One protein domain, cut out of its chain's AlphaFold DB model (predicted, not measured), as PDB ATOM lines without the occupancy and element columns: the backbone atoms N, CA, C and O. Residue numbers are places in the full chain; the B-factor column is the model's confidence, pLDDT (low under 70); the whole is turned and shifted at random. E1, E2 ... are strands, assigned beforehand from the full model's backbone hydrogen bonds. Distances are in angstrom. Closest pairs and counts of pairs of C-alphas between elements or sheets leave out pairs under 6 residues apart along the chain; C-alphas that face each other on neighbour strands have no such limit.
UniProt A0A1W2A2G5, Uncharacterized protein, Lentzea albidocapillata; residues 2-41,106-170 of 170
ATOM      1  N   ARG A   2     138.505 111.951 157.910       40.66
ATOM      2  CA  ARG A   2     138.344 110.521 158.202       40.66
ATOM      3  C   ARG A   2     138.688 109.796 156.906       40.66
ATOM      4  O   ARG A   2     138.158 110.164 155.865       40.66
ATOM      5  N   THR A   3     139.670 108.919 157.003       38.66
ATOM      6  CA  THR A   3     140.386 108.259 155.916       38.66
ATOM      7  C   THR A   3     139.426 107.524 154.991       38.66
ATOM      8  O   THR A   3     138.519 106.840 155.459       38.66
ATOM      9  N   GLU A   4     139.628 107.728 153.695       42.81
ATOM     10  CA  GLU A   4     138.869 107.133 152.603       42.81
ATOM     11  C   GLU A   4     138.968 105.606 152.673       42.81
ATOM     12  O   GLU A   4     140.054 105.029 152.722       42.81
ATOM     13  N   GLU A   5     137.802 104.972 152.731       51.16
ATOM     14  CA  GLU A   5     137.601 103.540 152.586       51.16
ATOM     15  C   GLU A   5     138.044 103.170 151.165       51.16
ATOM     16  O   GLU A   5     137.380 103.498 150.181       51.16
ATOM     17  N   HIS A   6     139.243 102.601 151.049       45.50
ATOM     18  CA  HIS A   6     139.807 102.173 149.777       45.50
ATOM     19  C   HIS A   6     139.024 100.949 149.297       45.50
ATOM     20  O   HIS A   6     139.366  99.810 149.604       45.50
ATOM     21  N   VAL A   7     137.920 101.200 148.594       55.56
ATOM     22  CA  VAL A   7     137.221 100.186 147.811       55.56
ATOM     23  C   VAL A   7     138.123  99.866 146.628       55.56
ATOM     24  O   VAL A   7     138.220 100.643 145.677       55.56
ATOM     25  N   ASP A   8     138.821  98.740 146.715       50.31
ATOM     26  CA  ASP A   8     139.613  98.220 145.612       50.31
ATOM     27  C   ASP A   8     138.673  97.660 144.534       50.31
ATOM     28  O   ASP A   8     138.290  96.491 144.533       50.31
ATOM     29  N   LEU A   9     138.254  98.535 143.616       47.84
ATOM     30  CA  LEU A   9     137.429  98.198 142.448       47.84
ATOM     31  C   LEU A   9     138.177  97.329 141.416       47.84
ATOM     32  O   LEU A   9     137.588  96.950 140.401       47.84
ATOM     33  N   PHE A  10     139.463  97.057 141.657       47.06
ATOM     34  CA  PHE A  10     140.362  96.311 140.788       47.06
ATOM     35  C   PHE A  10     140.995  95.112 141.485       47.06
ATOM     36  O   PHE A  10     141.915  94.532 140.908       47.06
ATOM     37  N   ALA A  11     140.483  94.713 142.658       43.34
ATOM     38  CA  ALA A  11     140.739  93.386 143.186       43.34
ATOM     39  C   ALA A  11     140.432  92.404 142.054       43.34
ATOM     40  O   ALA A  11     139.297  92.308 141.574       43.34
ATOM     41  N   GLU A  12     141.503  91.809 141.539       42.09
ATOM     42  CA  GLU A  12     141.499  90.878 140.429       42.09
ATOM     43  C   GLU A  12     140.400  89.865 140.721       42.09
ATOM     44  O   GLU A  12     140.447  89.189 141.749       42.09
ATOM     45  N   ARG A  13     139.339  89.864 139.896       43.75
ATOM     46  CA  ARG A  13     138.259  88.879 140.005       43.75
ATOM     47  C   ARG A  13     138.947  87.533 140.128       43.75
ATOM     48  O   ARG A  13     139.606  87.148 139.165       43.75
ATOM     49  N   ALA A  14     138.809  86.885 141.286       46.44
ATOM     50  CA  ALA A  14     139.271  85.524 141.500       46.44
ATOM     51  C   ALA A  14     138.923  84.726 140.239       46.44
ATOM     52  O   ALA A  14     137.756  84.696 139.849       46.44
ATOM     53  N   ASP A  15     139.969  84.288 139.538       45.66
ATOM     54  CA  ASP A  15     139.986  83.753 138.178       45.66
ATOM     55  C   ASP A  15     138.611  83.636 137.504       45.66
ATOM     56  O   ASP A  15     137.910  82.630 137.607       45.66
ATOM     57  N   ALA A  16     138.244  84.645 136.708       45.03
ATOM     58  CA  ALA A  16     137.063  84.594 135.839       45.03
ATOM     59  C   ALA A  16     137.122  83.474 134.765       45.03
ATOM     60  O   ALA A  16     136.224  83.383 133.925       45.03
ATOM     61  N   ASP A  17     138.166  82.636 134.790       50.91
ATOM     62  CA  ASP A  17     138.430  81.522 133.880       50.91
ATOM     63  C   ASP A  17     138.264  80.130 134.533       50.91
ATOM     64  O   ASP A  17     138.343  79.115 133.835       50.91
ATOM     65  N   SER A  18     137.983  80.030 135.842       59.94
ATOM     66  CA  SER A  18     137.716  78.732 136.481       59.94
ATOM     67  C   SER A  18     136.281  78.279 136.200       59.94
ATOM     68  O   SER A  18     135.329  78.573 136.912       59.94
ATOM     69  N   THR A  19     136.078  77.574 135.089       67.38
ATOM     70  CA  THR A  19     134.797  76.894 134.855       67.38
ATOM     71  C   THR A  19     134.640  75.697 135.793       67.38
ATOM     72  O   THR A  19     135.655  75.059 136.087       67.38
ATOM     73  N   PRO A  20     133.398  75.286 136.125       75.69
ATOM     74  CA  PRO A  20     133.170  74.039 136.834       75.69
ATOM     75  C   PRO A  20     133.910  72.900 136.166       75.69
ATOM     76  O   PRO A  20     133.703  72.639 134.977       75.69
ATOM     77  N   THR A  21     134.785  72.247 136.921       79.19
ATOM     78  CA  THR A  21     135.682  71.217 136.400       79.19
ATOM     79  C   THR A  21     135.408  69.899 137.111       79.19
ATOM     80  O   THR A  21     135.051  69.852 138.285       79.19
ATOM     81  N   ARG A  22     135.500  68.791 136.375       79.12
ATOM     82  CA  ARG A  22     135.442  67.458 136.986       79.12
ATOM     83  C   ARG A  22     136.696  67.200 137.808       79.12
ATOM     84  O   ARG A  22     137.742  67.761 137.504       79.12
ATOM     85  N   VAL A  23     136.620  66.240 138.730       74.44
ATOM     86  CA  VAL A  23     137.804  65.724 139.444       74.44
ATOM     87  C   VAL A  23     138.935  65.337 138.473       74.44
ATOM     88  O   VAL A  23     140.101  65.599 138.747       74.44
ATOM     89  N   ASP A  24     138.600  64.820 137.287       75.62
ATOM     90  CA  ASP A  24     139.577  64.439 136.253       75.62
ATOM     91  C   ASP A  24     140.083  65.614 135.380       75.62
ATOM     92  O   ASP A  24     140.694  65.398 134.333       75.62
ATOM     93  N   GLY A  25     139.772  66.868 135.725       76.62
ATOM     94  CA  GLY A  25     140.187  68.061 134.970       76.62
ATOM     95  C   GLY A  25     139.374  68.345 133.695       76.62
ATOM     96  O   GLY A  25     139.604  69.335 133.004       76.62
ATOM     97  N   GLY A  26     138.414  67.483 133.347       81.56
ATOM     98  CA  GLY A  26     137.577  67.638 132.156       81.56
ATOM     99  C   GLY A  26     136.377  68.571 132.358       81.56
ATOM    100  O   GLY A  26     135.798  68.641 133.442       81.56
ATOM    101  N   ARG A  27     135.916  69.214 131.274       85.00
ATOM    102  CA  ARG A  27     134.680  70.015 131.291       85.00
ATOM    103  C   ARG A  27     133.446  69.121 131.516       85.00
ATOM    104  O   ARG A  27     133.263  68.136 130.790       85.00
ATOM    105  N   PRO A  28     132.545  69.457 132.454       87.38
ATOM    106  CA  PRO A  28     131.354  68.673 132.706       87.38
ATOM    107  C   PRO A  28     130.363  68.734 131.543       87.38
ATOM    108  O   PRO A  28     130.012  69.792 131.017       87.38
ATOM    109  N   ARG A  29     129.834  67.564 131.177       86.31
ATOM    110  CA  ARG A  29     128.634  67.449 130.341       86.31
ATOM    111  C   ARG A  29     127.465  68.163 131.007       86.31
ATOM    112  O   ARG A  29     127.243  68.003 132.204       86.31
ATOM    113  N   GLY A  30     126.671  68.874 130.216       86.25
ATOM    114  CA  GLY A  30     125.470  69.524 130.731       86.25
ATOM    115  C   GLY A  30     125.719  70.837 131.462       86.25
ATOM    116  O   GLY A  30     124.781  71.324 132.092       86.25
ATOM    117  N   LEU A  31     126.932  71.401 131.376       89.38
ATOM    118  CA  LEU A  31     127.193  72.785 131.766       89.38
ATOM    119  C   LEU A  31     126.321  73.720 130.919       89.38
ATOM    120  O   LEU A  31     126.336  73.659 129.687       89.38
ATOM    121  N   THR A  32     125.529  74.545 131.589       87.25
ATOM    122  CA  THR A  32     124.615  75.503 130.962       87.25
ATOM    123  C   THR A  32     125.267  76.877 130.812       87.25
ATOM    124  O   THR A  32     126.341  77.121 131.353       87.25
ATOM    125  N   ALA A  33     124.626  77.787 130.071       83.31
ATOM    126  CA  ALA A  33     125.097  79.169 129.941       83.31
ATOM    127  C   ALA A  33     125.033  79.946 131.268       83.31
ATOM    128  O   ALA A  33     125.842  80.831 131.485       83.31
ATOM    129  N   GLU A  34     124.115  79.562 132.160       82.31
ATOM    130  CA  GLU A  34     123.998  80.073 133.535       82.31
ATOM    131  C   GLU A  34     125.018  79.415 134.494       82.31
ATOM    132  O   GLU A  34     124.987  79.667 135.695       82.31
ATOM    133  N   GLY A  35     125.867  78.531 133.943       81.56
ATOM    134  CA  GLY A  35     127.021  77.829 134.522       81.56
ATOM    135  C   GLY A  35     126.763  76.877 135.686       81.56
ATOM    136  O   GLY A  35     127.685  76.381 136.326       81.56
ATOM    137  N   TRP A  36     125.514  76.458 135.841       89.69
ATOM    138  CA  TRP A  36     125.196  75.222 136.541       89.69
ATOM    139  C   TRP A  36     125.279  74.003 135.615       89.69
ATOM    140  O   TRP A  36     125.082  74.092 134.397       89.69
ATOM    141  N   VAL A  37     125.537  72.838 136.205       92.00
ATOM    142  CA  VAL A  37     125.700  71.551 135.533       92.00
ATOM    143  C   VAL A  37     124.482  70.667 135.780       92.00
ATOM    144  O   VAL A  37     124.097  70.373 136.914       92.00
ATOM    145  N   ARG A  38     123.875  70.191 134.689       91.56
ATOM    146  CA  ARG A  38     122.797  69.194 134.733       91.56
ATOM    147  C   ARG A  38     123.311  67.860 135.260       91.56
ATOM    148  O   ARG A  38     124.273  67.312 134.733       91.56
ATOM    149  N   THR A  39     122.586  67.283 136.212       90.75
ATOM    150  CA  THR A  39     122.891  65.966 136.796       90.75
ATOM    151  C   THR A  39     121.754  64.957 136.629       90.75
ATOM    152  O   THR A  39     121.870  63.830 137.082       90.75
ATOM    153  N   THR A  40     120.681  65.306 135.909       81.81
ATOM    154  CA  THR A  40     119.450  64.497 135.756       81.81
ATOM    155  C   THR A  40     119.638  63.126 135.093       81.81
ATOM    156  O   THR A  40     118.711  62.325 135.075       81.81
ATOM    157  N   GLY A  41     120.819  62.837 134.539       80.12
ATOM    158  CA  GLY A  41     121.211  61.486 134.120       80.12
ATOM    159  C   GLY A  41     121.538  60.551 135.292       80.12
ATOM    160  O   GLY A  41     121.715  59.347 135.093       80.12
ATOM    161  N   THR A 106     127.671  63.158 136.187       90.06
ATOM    162  CA  THR A 106     127.561  62.444 137.452       90.06
ATOM    163  C   THR A 106     128.016  63.374 138.571       90.06
ATOM    164  O   THR A 106     128.992  64.101 138.404       90.06
ATOM    165  N   ALA A 107     127.319  63.360 139.701       91.19
ATOM    166  CA  ALA A 107     127.724  64.106 140.884       91.19
ATOM    167  C   ALA A 107     127.370  63.328 142.151       91.19
ATOM    168  O   ALA A 107     126.389  62.574 142.152       91.19
ATOM    169  N   ARG A 108     128.138  63.552 143.215       91.31
ATOM    170  CA  ARG A 108     127.927  62.973 144.545       91.31
ATOM    171  C   ARG A 108     127.929  64.092 145.578       91.31
ATOM    172  O   ARG A 108     128.824  64.922 145.550       91.31
ATOM    173  N   ASN A 109     126.959  64.095 146.489       91.25
ATOM    174  CA  ASN A 109     127.033  64.955 147.673       91.25
ATOM    175  C   ASN A 109     128.123  64.434 148.611       91.25
ATOM    176  O   ASN A 109     128.198  63.223 148.843       91.25
ATOM    177  N   VAL A 110     128.937  65.348 149.120       92.50
ATOM    178  CA  VAL A 110     130.079  65.041 149.986       92.50
ATOM    179  C   VAL A 110     129.887  65.562 151.397       92.50
ATOM    180  O   VAL A 110     130.358  64.918 152.329       92.50
ATOM    181  N   ASP A 111     129.154  66.663 151.557       93.31
ATOM    182  CA  ASP A 111     128.880  67.253 152.862       93.31
ATOM    183  C   ASP A 111     127.662  68.197 152.803       93.31
ATOM    184  O   ASP A 111     127.003  68.353 151.763       93.31
ATOM    185  N   THR A 112     127.357  68.829 153.929       94.69
ATOM    186  CA  THR A 112     126.398  69.922 154.069       94.69
ATOM    187  C   THR A 112     127.005  71.054 154.880       94.69
ATOM    188  O   THR A 112     127.602  70.799 155.921       94.69
ATOM    189  N   CYS A 113     126.767  72.291 154.463       95.62
ATOM    190  CA  CYS A 113     127.140  73.489 155.211       95.62
ATOM    191  C   CYS A 113     125.942  74.435 155.328       95.62
ATOM    192  O   CYS A 113     124.913  74.251 154.661       95.62
ATOM    193  N   ARG A 114     126.055  75.439 156.196       96.25
ATOM    194  CA  ARG A 114     125.095  76.546 156.200       96.25
ATOM    195  C   ARG A 114     125.375  77.475 155.027       96.25
ATOM    196  O   ARG A 114     126.508  77.602 154.575       96.25
ATOM    197  N   ALA A 115     124.344  78.154 154.538       95.31
ATOM    198  CA  ALA A 115     124.498  79.077 153.424       95.31
ATOM    199  C   ALA A 115     125.514  80.194 153.730       95.31
ATOM    200  O   ALA A 115     126.227  80.628 152.830       95.31
ATOM    201  N   ASP A 116     125.600  80.655 154.982       95.69
ATOM    202  CA  ASP A 116     126.546  81.696 155.395       95.69
ATOM    203  C   ASP A 116     128.004  81.219 155.509       95.69
ATOM    204  O   ASP A 116     128.901  82.047 155.646       95.69
ATOM    205  N   GLU A 117     128.235  79.912 155.401       96.00
ATOM    206  CA  GLU A 117     129.555  79.273 155.386       96.00
ATOM    207  C   GLU A 117     130.062  79.006 153.958       96.00
ATOM    208  O   GLU A 117     131.150  78.467 153.799       96.00
ATOM    209  N   LEU A 118     129.288  79.355 152.921       95.56
ATOM    210  CA  LEU A 118     129.690  79.148 151.529       95.56
ATOM    211  C   LEU A 118     130.883  80.024 151.148       95.56
ATOM    212  O   LEU A 118     130.880  81.237 151.379       95.56
ATOM    213  N   GLU A 119     131.839  79.423 150.450       94.25
ATOM    214  CA  GLU A 119     133.027  80.095 149.936       94.25
ATOM    215  C   GLU A 119     133.092  80.024 148.398       94.25
ATOM    216  O   GLU A 119     132.583  79.085 147.774       94.25
ATOM    217  N   PRO A 120     133.708  81.020 147.733       92.25
ATOM    218  CA  PRO A 120     134.067  80.902 146.323       92.25
ATOM    219  C   PRO A 120     134.868  79.622 146.038       92.25
ATOM    220  O   PRO A 120     135.833  79.318 146.733       92.25
ATOM    221  N   GLY A 121     134.476  78.891 144.995       89.31
ATOM    222  CA  GLY A 121     135.015  77.581 144.621       89.31
ATOM    223  C   GLY A 121     134.175  76.394 145.104       89.31
ATOM    224  O   GLY A 121     134.314  75.294 144.565       89.31
ATOM    225  N   ASP A 122     133.253  76.594 146.053       93.06
ATOM    226  CA  ASP A 122     132.376  75.518 146.510       93.06
ATOM    227  C   ASP A 122     131.457  75.034 145.390       93.06
ATOM    228  O   ASP A 122     130.792  75.811 144.705       93.06
ATOM    229  N   THR A 123     131.350  73.717 145.226       93.81
ATOM    230  CA  THR A 123     130.359  73.119 144.330       93.81
ATOM    231  C   THR A 123     129.139  72.686 145.133       93.81
ATOM    232  O   THR A 123     129.214  71.814 145.994       93.81
ATOM    233  N   ILE A 124     127.981  73.271 144.825       93.94
ATOM    234  CA  ILE A 124     126.744  73.107 145.596       93.94
ATOM    235  C   ILE A 124     125.596  72.553 144.759       93.94
ATOM    236  O   ILE A 124     125.490  72.814 143.560       93.94
ATOM    237  N   ARG A 125     124.663  71.833 145.391       93.31
ATOM    238  CA  ARG A 125     123.364  71.498 144.787       93.31
ATOM    239  C   ARG A 125     122.418  72.691 144.864       93.31
ATOM    240  O   ARG A 125     122.177  73.252 145.926       93.31
ATOM    241  N   LEU A 126     121.784  73.013 143.740       91.19
ATOM    242  CA  LEU A 126     120.893  74.174 143.654       91.19
ATOM    243  C   LEU A 126     119.506  73.949 144.271       91.19
ATOM    244  O   LEU A 126     118.796  74.917 144.535       91.19
ATOM    245  N   HIS A 127     119.088  72.691 144.441       87.19
ATOM    246  CA  HIS A 127     117.718  72.324 144.813       87.19
ATOM    247  C   HIS A 127     117.687  71.175 145.838       87.19
ATOM    248  O   HIS A 127     117.164  70.099 145.562       87.19
ATOM    249  N   GLY A 128     118.242  71.393 147.032       85.88
ATOM    250  CA  GLY A 128     118.312  70.365 148.078       85.88
ATOM    251  C   GLY A 128     119.338  69.275 147.752       85.88
ATOM    252  O   GLY A 128     120.329  69.538 147.081       85.88
ATOM    253  N   SER A 129     119.121  68.040 148.207       85.31
ATOM    254  CA  SER A 129     120.100  66.947 148.054       85.31
ATOM    255  C   SER A 129     120.149  66.327 146.651       85.31
ATOM    256  O   SER A 129     121.048  65.538 146.352       85.31
ATOM    257  N   ILE A 130     119.201  66.668 145.774       82.44
ATOM    258  CA  ILE A 130     119.091  66.139 144.412       82.44
ATOM    259  C   ILE A 130     118.880  67.308 143.459       82.44
ATOM    260  O   ILE A 130     117.986  68.121 143.647       82.44
ATOM    261  N   GLY A 131     119.644  67.361 142.373       85.94
ATOM    262  CA  GLY A 131     119.400  68.345 141.324       85.94
ATOM    263  C   GLY A 131     120.671  68.871 140.682       85.94
ATOM    264  O   GLY A 131     121.761  68.351 140.932       85.94
ATOM    265  N   PRO A 132     120.548  69.882 139.814       91.19
ATOM    266  CA  PRO A 132     121.702  70.506 139.202       91.19
ATOM    267  C   PRO A 132     122.656  71.040 140.262       91.19
ATOM    268  O   PRO A 132     122.235  71.398 141.365       91.19
ATOM    269  N   ILE A 133     123.925  71.091 139.902       92.88
ATOM    270  CA  ILE A 133     124.953  71.679 140.751       92.88
ATOM    271  C   ILE A 133     125.438  72.988 140.136       92.88
ATOM    272  O   ILE A 133     125.372  73.148 138.919       92.88
ATOM    273  N   GLY A 134     125.933  73.903 140.950       92.31
ATOM    274  CA  GLY A 134     126.646  75.090 140.500       92.31
ATOM    275  C   GLY A 134     127.900  75.269 141.335       92.31
ATOM    276  O   GLY A 134     127.915  74.870 142.494       92.31
ATOM    277  N   GLU A 135     128.930  75.844 140.736       92.94
ATOM    278  CA  GLU A 135     130.111  76.272 141.478       92.94
ATOM    279  C   GLU A 135     129.920  77.732 141.891       92.94
ATOM    280  O   GLU A 135     129.437  78.543 141.094       92.94
ATOM    281  N   VAL A 136     130.237  78.043 143.139       92.25
ATOM    282  CA  VAL A 136     130.121  79.366 143.745       92.25
ATOM    283  C   VAL A 136     131.247  80.247 143.216       92.25
ATOM    284  O   VAL A 136     132.412  79.961 143.451       92.25
ATOM    285  N   ALA A 137     130.911  81.324 142.513       90.06
ATOM    286  CA  ALA A 137     131.883  82.318 142.058       90.06
ATOM    287  C   ALA A 137     132.039  83.459 143.067       90.06
ATOM    288  O   ALA A 137     133.143  83.911 143.344       90.06
ATOM    289  N   GLU A 138     130.923  83.938 143.619       91.06
ATOM    290  CA  GLU A 138     130.912  85.040 144.581       91.06
ATOM    291  C   GLU A 138     129.839  84.790 145.644       91.06
ATOM    292  O   GLU A 138     128.744  84.305 145.334       91.06
ATOM    293  N   VAL A 139     130.136  85.174 146.887       94.25
ATOM    294  CA  VAL A 139     129.203  85.137 148.022       94.25
ATOM    295  C   VAL A 139     129.127  86.530 148.637       94.25
ATOM    296  O   VAL A 139     130.147  87.140 148.949       94.25
ATOM    297  N   ALA A 140     127.910  87.037 148.806       94.94
ATOM    298  CA  ALA A 140     127.624  88.291 149.486       94.94
ATOM    299  C   ALA A 140     126.696  88.027 150.675       94.94
ATOM    300  O   ALA A 140     125.606  87.467 150.514       94.94
ATOM    301  N   LEU A 141     127.144  88.438 151.861       93.38
ATOM    302  CA  LEU A 141     126.436  88.251 153.123       93.38
ATOM    303  C   LEU A 141     125.759  89.559 153.540       93.38
ATOM    304  O   LEU A 141     126.423  90.493 153.982       93.38
ATOM    305  N   ASP A 142     124.432  89.592 153.449       89.94
ATOM    306  CA  ASP A 142     123.576  90.657 153.982       89.94
ATOM    307  C   ASP A 142     122.553  90.020 154.932       89.94
ATOM    308  O   ASP A 142     122.881  89.043 155.602       89.94
ATOM    309  N   ASP A 143     121.316  90.513 155.009       90.06
ATOM    310  CA  ASP A 143     120.242  89.821 155.741       90.06
ATOM    311  C   ASP A 143     120.051  88.373 155.237       90.06
ATOM    312  O   ASP A 143     119.837  87.461 156.036       90.06
ATOM    313  N   ASP A 144     120.260  88.161 153.932       94.94
ATOM    314  CA  ASP A 144     120.301  86.864 153.256       94.94
ATOM    315  C   ASP A 144     121.693  86.593 152.655       94.94
ATOM    316  O   ASP A 144     122.503  87.504 152.453       94.94
ATOM    317  N   VAL A 145     121.952  85.334 152.302       95.25
ATOM    318  CA  VAL A 145     123.153  84.914 151.573       95.25
ATOM    319  C   VAL A 145     122.859  84.963 150.083       95.25
ATOM    320  O   VAL A 145     122.033  84.203 149.569       95.25
ATOM    321  N   ARG A 146     123.545  85.849 149.361       95.50
ATOM    322  CA  ARG A 146     123.446  85.971 147.905       95.50
ATOM    323  C   ARG A 146     124.658  85.335 147.251       95.50
ATOM    324  O   ARG A 146     125.785  85.739 147.498       95.50
ATOM    325  N   VAL A 147     124.403  84.375 146.374       93.25
ATOM    326  CA  VAL A 147     125.439  83.605 145.692       93.25
ATOM    327  C   VAL A 147     125.335  83.825 144.195       93.25
ATOM    328  O   VAL A 147     124.262  83.670 143.598       93.25
ATOM    329  N   VAL A 148     126.462  84.161 143.582       92.06
ATOM    330  CA  VAL A 148     126.640  84.148 142.132       92.06
ATOM    331  C   VAL A 148     127.364  82.860 141.777       92.06
ATOM    332  O   VAL A 148     128.407  82.550 142.340       92.06
ATOM    333  N   LEU A 149     126.793  82.097 140.856       90.25
ATOM    334  CA  LEU A 149     127.408  80.896 140.317       90.25
ATOM    335  C   LEU A 149     128.349  81.269 139.175       90.25
ATOM    336  O   LEU A 149     128.096  82.235 138.441       90.25
ATOM    337  N   TYR A 150     129.365  80.445 138.943       83.06
ATOM    338  CA  TYR A 150     130.085  80.470 137.675       83.06
ATOM    339  C   TYR A 150     129.070  80.354 136.531       83.06
ATOM    340  O   TYR A 150     128.125  79.578 136.622       83.06
ATOM    341  N   GLY A 151     129.198  81.199 135.502       80.00
ATOM    342  CA  GLY A 151     128.195  81.393 134.436       80.00
ATOM    343  C   GLY A 151     127.094  82.422 134.729       80.00
ATOM    344  O   GLY A 151     126.218  82.639 133.895       80.00
ATOM    345  N   GLY A 152     127.145  83.103 135.876       82.69
ATOM    346  CA  GLY A 152     126.324  84.281 136.170       82.69
ATOM    347  C   GLY A 152     124.919  83.986 136.696       82.69
ATOM    348  O   GLY A 152     124.153  84.924 136.938       82.69
ATOM    349  N   GLY A 153     124.569  82.711 136.902       86.38
ATOM    350  CA  GLY A 153     123.365  82.334 137.641       86.38
ATOM    351  C   GLY A 153     123.394  82.903 139.062       86.38
ATOM    352  O   GLY A 153     124.457  83.037 139.658       86.38
ATOM    353  N   ARG A 154     122.234  83.257 139.621       91.31
ATOM    354  CA  ARG A 154     122.137  83.827 140.975       91.31
ATOM    355  C   ARG A 154     121.180  83.033 141.844       91.31
ATOM    356  O   ARG A 154     120.127  82.591 141.373       91.31
ATOM    357  N   ARG A 155     121.535  82.886 143.115       92.25
ATOM    358  CA  ARG A 155     120.713  82.250 144.143       92.25
ATOM    359  C   ARG A 155     120.757  83.041 145.439       92.25
ATOM    360  O   ARG A 155     121.671  83.827 145.681       92.25
ATOM    361  N   THR A 156     119.716  82.857 146.234       94.44
ATOM    362  CA  THR A 156     119.568  83.505 147.529       94.44
ATOM    363  C   THR A 156     119.003  82.492 148.502       94.44
ATOM    364  O   THR A 156     118.077  81.759 148.143       94.44
ATOM    365  N   TRP A 157     119.582  82.463 149.692       95.44
ATOM    366  CA  TRP A 157     119.219  81.587 150.795       95.44
ATOM    367  C   TRP A 157     119.166  82.393 152.087       95.44
ATOM    368  O   TRP A 157     119.876  83.394 152.219       95.44
ATOM    369  N   ALA A 158     118.362  81.941 153.046       95.62
ATOM    370  CA  ALA A 158     118.497  82.431 154.410       95.62
ATOM    371  C   ALA A 158     119.845  81.960 154.978       95.62
ATOM    372  O   ALA A 158     120.349  80.906 154.597       95.62
ATOM    373  N   ARG A 159     120.430  82.712 155.917       94.19
ATOM    374  CA  ARG A 159     121.750  82.382 156.495       94.19
ATOM    375  C   ARG A 159     121.828  80.977 157.100       94.19
ATOM    376  O   ARG A 159     122.845  80.309 156.970       94.19
ATOM    377  N   ASP A 160     120.742  80.528 157.721       95.00
ATOM    378  CA  ASP A 160     120.666  79.223 158.386       95.00
ATOM    379  C   ASP A 160     120.196  78.088 157.459       95.00
ATOM    380  O   ASP A 160     120.051  76.950 157.913       95.00
ATOM    381  N   ASP A 161     119.942  78.370 156.175       95.19
ATOM    382  CA  ASP A 161     119.575  77.327 155.220       95.19
ATOM    383  C   ASP A 161     120.737  76.351 155.039       95.19
ATOM    384  O   ASP A 161     121.894  76.740 154.875       95.19
ATOM    385  N   VAL A 162     120.410  75.061 155.023       95.31
ATOM    386  CA  VAL A 162     121.388  74.002 154.770       95.31
ATOM    387  C   VAL A 162     121.547  73.805 153.267       95.31
ATOM    388  O   VAL A 162     120.580  73.516 152.554       95.31
ATOM    389  N   VAL A 163     122.786  73.909 152.796       95.00
ATOM    390  CA  VAL A 163     123.181  73.689 151.405       95.00
ATOM    391  C   VAL A 163     124.002  72.404 151.318       95.00
ATOM    392  O   VAL A 163     124.782  72.074 152.208       95.00
ATOM    393  N   HIS A 164     123.801  71.635 150.247       94.56
ATOM    394  CA  HIS A 164     124.553  70.402 150.019       94.56
ATOM    395  C   HIS A 164     125.776  70.680 149.154       94.56
ATOM    396  O   HIS A 164     125.623  71.100 148.001       94.56
ATOM    397  N   LEU A 165     126.952  70.361 149.686       94.25
ATOM    398  CA  LEU A 165     128.202  70.346 148.942       94.25
ATOM    399  C   LEU A 165     128.272  69.067 148.111       94.25
ATOM    400  O   LEU A 165     127.869  67.981 148.545       94.25
ATOM    401  N   ALA A 166     128.749  69.196 146.881       92.88
ATOM    402  CA  ALA A 166     128.799  68.115 145.918       92.88
ATOM    403  C   ALA A 166     130.072  68.164 145.082       92.88
ATOM    404  O   ALA A 166     130.644  69.214 144.846       92.88
ATOM    405  N   GLU A 167     130.458  67.012 144.553       91.56
ATOM    406  CA  GLU A 167     131.579  66.875 143.634       91.56
ATOM    407  C   GLU A 167     131.103  66.353 142.278       91.56
ATOM    408  O   GLU A 167     130.211  65.499 142.191       91.56
ATOM    409  N   LEU A 168     131.727  66.850 141.207       89.62
ATOM    410  CA  LEU A 168     131.552  66.345 139.847       89.62
ATOM    411  C   LEU A 168     132.436  65.133 139.587       89.62
ATOM    412  O   LEU A 168     133.659  65.242 139.536       89.62
ATOM    413  N   LEU A 169     131.804  63.999 139.305       85.69
ATOM    414  CA  LEU A 169     132.506  62.754 139.007       85.69
ATOM    415  C   LEU A 169     132.803  62.619 137.497       85.69
ATOM    416  O   LEU A 169     132.078  63.179 136.660       85.69
ATOM    417  N   GLY A 170     133.869  61.872 137.176       70.50
ATOM    418  CA  GLY A 170     134.372  61.571 135.822       70.50
ATOM    419  C   GLY A 170     133.358  60.951 134.868       70.50
ATOM    420  O   GLY A 170     132.753  59.918 135.234       70.50
TER     421      GLY A 170
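What this domain is: This is residues 2 to 41 and 106 to 170 of the 170 residues of an uncharacterized protein of Lentzea albidocapillata (UniProt A0A1W2A2G5). Little here is regular structure: a curled sheet, E2 E3 E4 E5, forms part of a barrel, E6 of the pair E1 and E6 packs on E2, and residues 2 to 12 stick out as a tail. The 105 printed residues include six named strands, E1 to E6 in chain order, holding 40 residues, all strand. The sheet is an antiparallel meander, each strand beside the one before. The whole is compact, radius of gyration of the C-alphas 14.8 A, spanning 57 by 30 by 20 A.

How they stand to each other: Look first at residues 36 to 37, antiparallel to residues 133 to 134 of E3, residues 133 to 141. E1, residues 106 to 114, is antiparallel to E6, residues 162 to 169; N 110 and O 165, 2.9 A, are within hydrogen-bond range. Hairpins join E2, residues 123 to 125, to E3 (N 124 and O 134, 2.8 A), E3 to E4, residues 144 to 149 (N 140 and O 146, 2.8 A), and E4 to E5, residues 154 to 158 (N 147 and O 155, 2.9 A). The closest C-alphas of E2 and E6, Ile 124 and Leu 165, are 4.6 A apart.

Where its parts are: Find C-alpha 106 at (127.561, 62.444, 137.452), where E1 begins its 23.6 A. E3, 20.7 A, bends by 74 degrees at residue 137. E6, 22.3 A, ends at C-alpha 169 (132.506, 62.754, 139.007).

The domain as a whole: Residues 42 to 105 are cut out, leaving C-alphas 41 and 106 7.2 A apart. Residues 2 to 19 have pLDDT under 70.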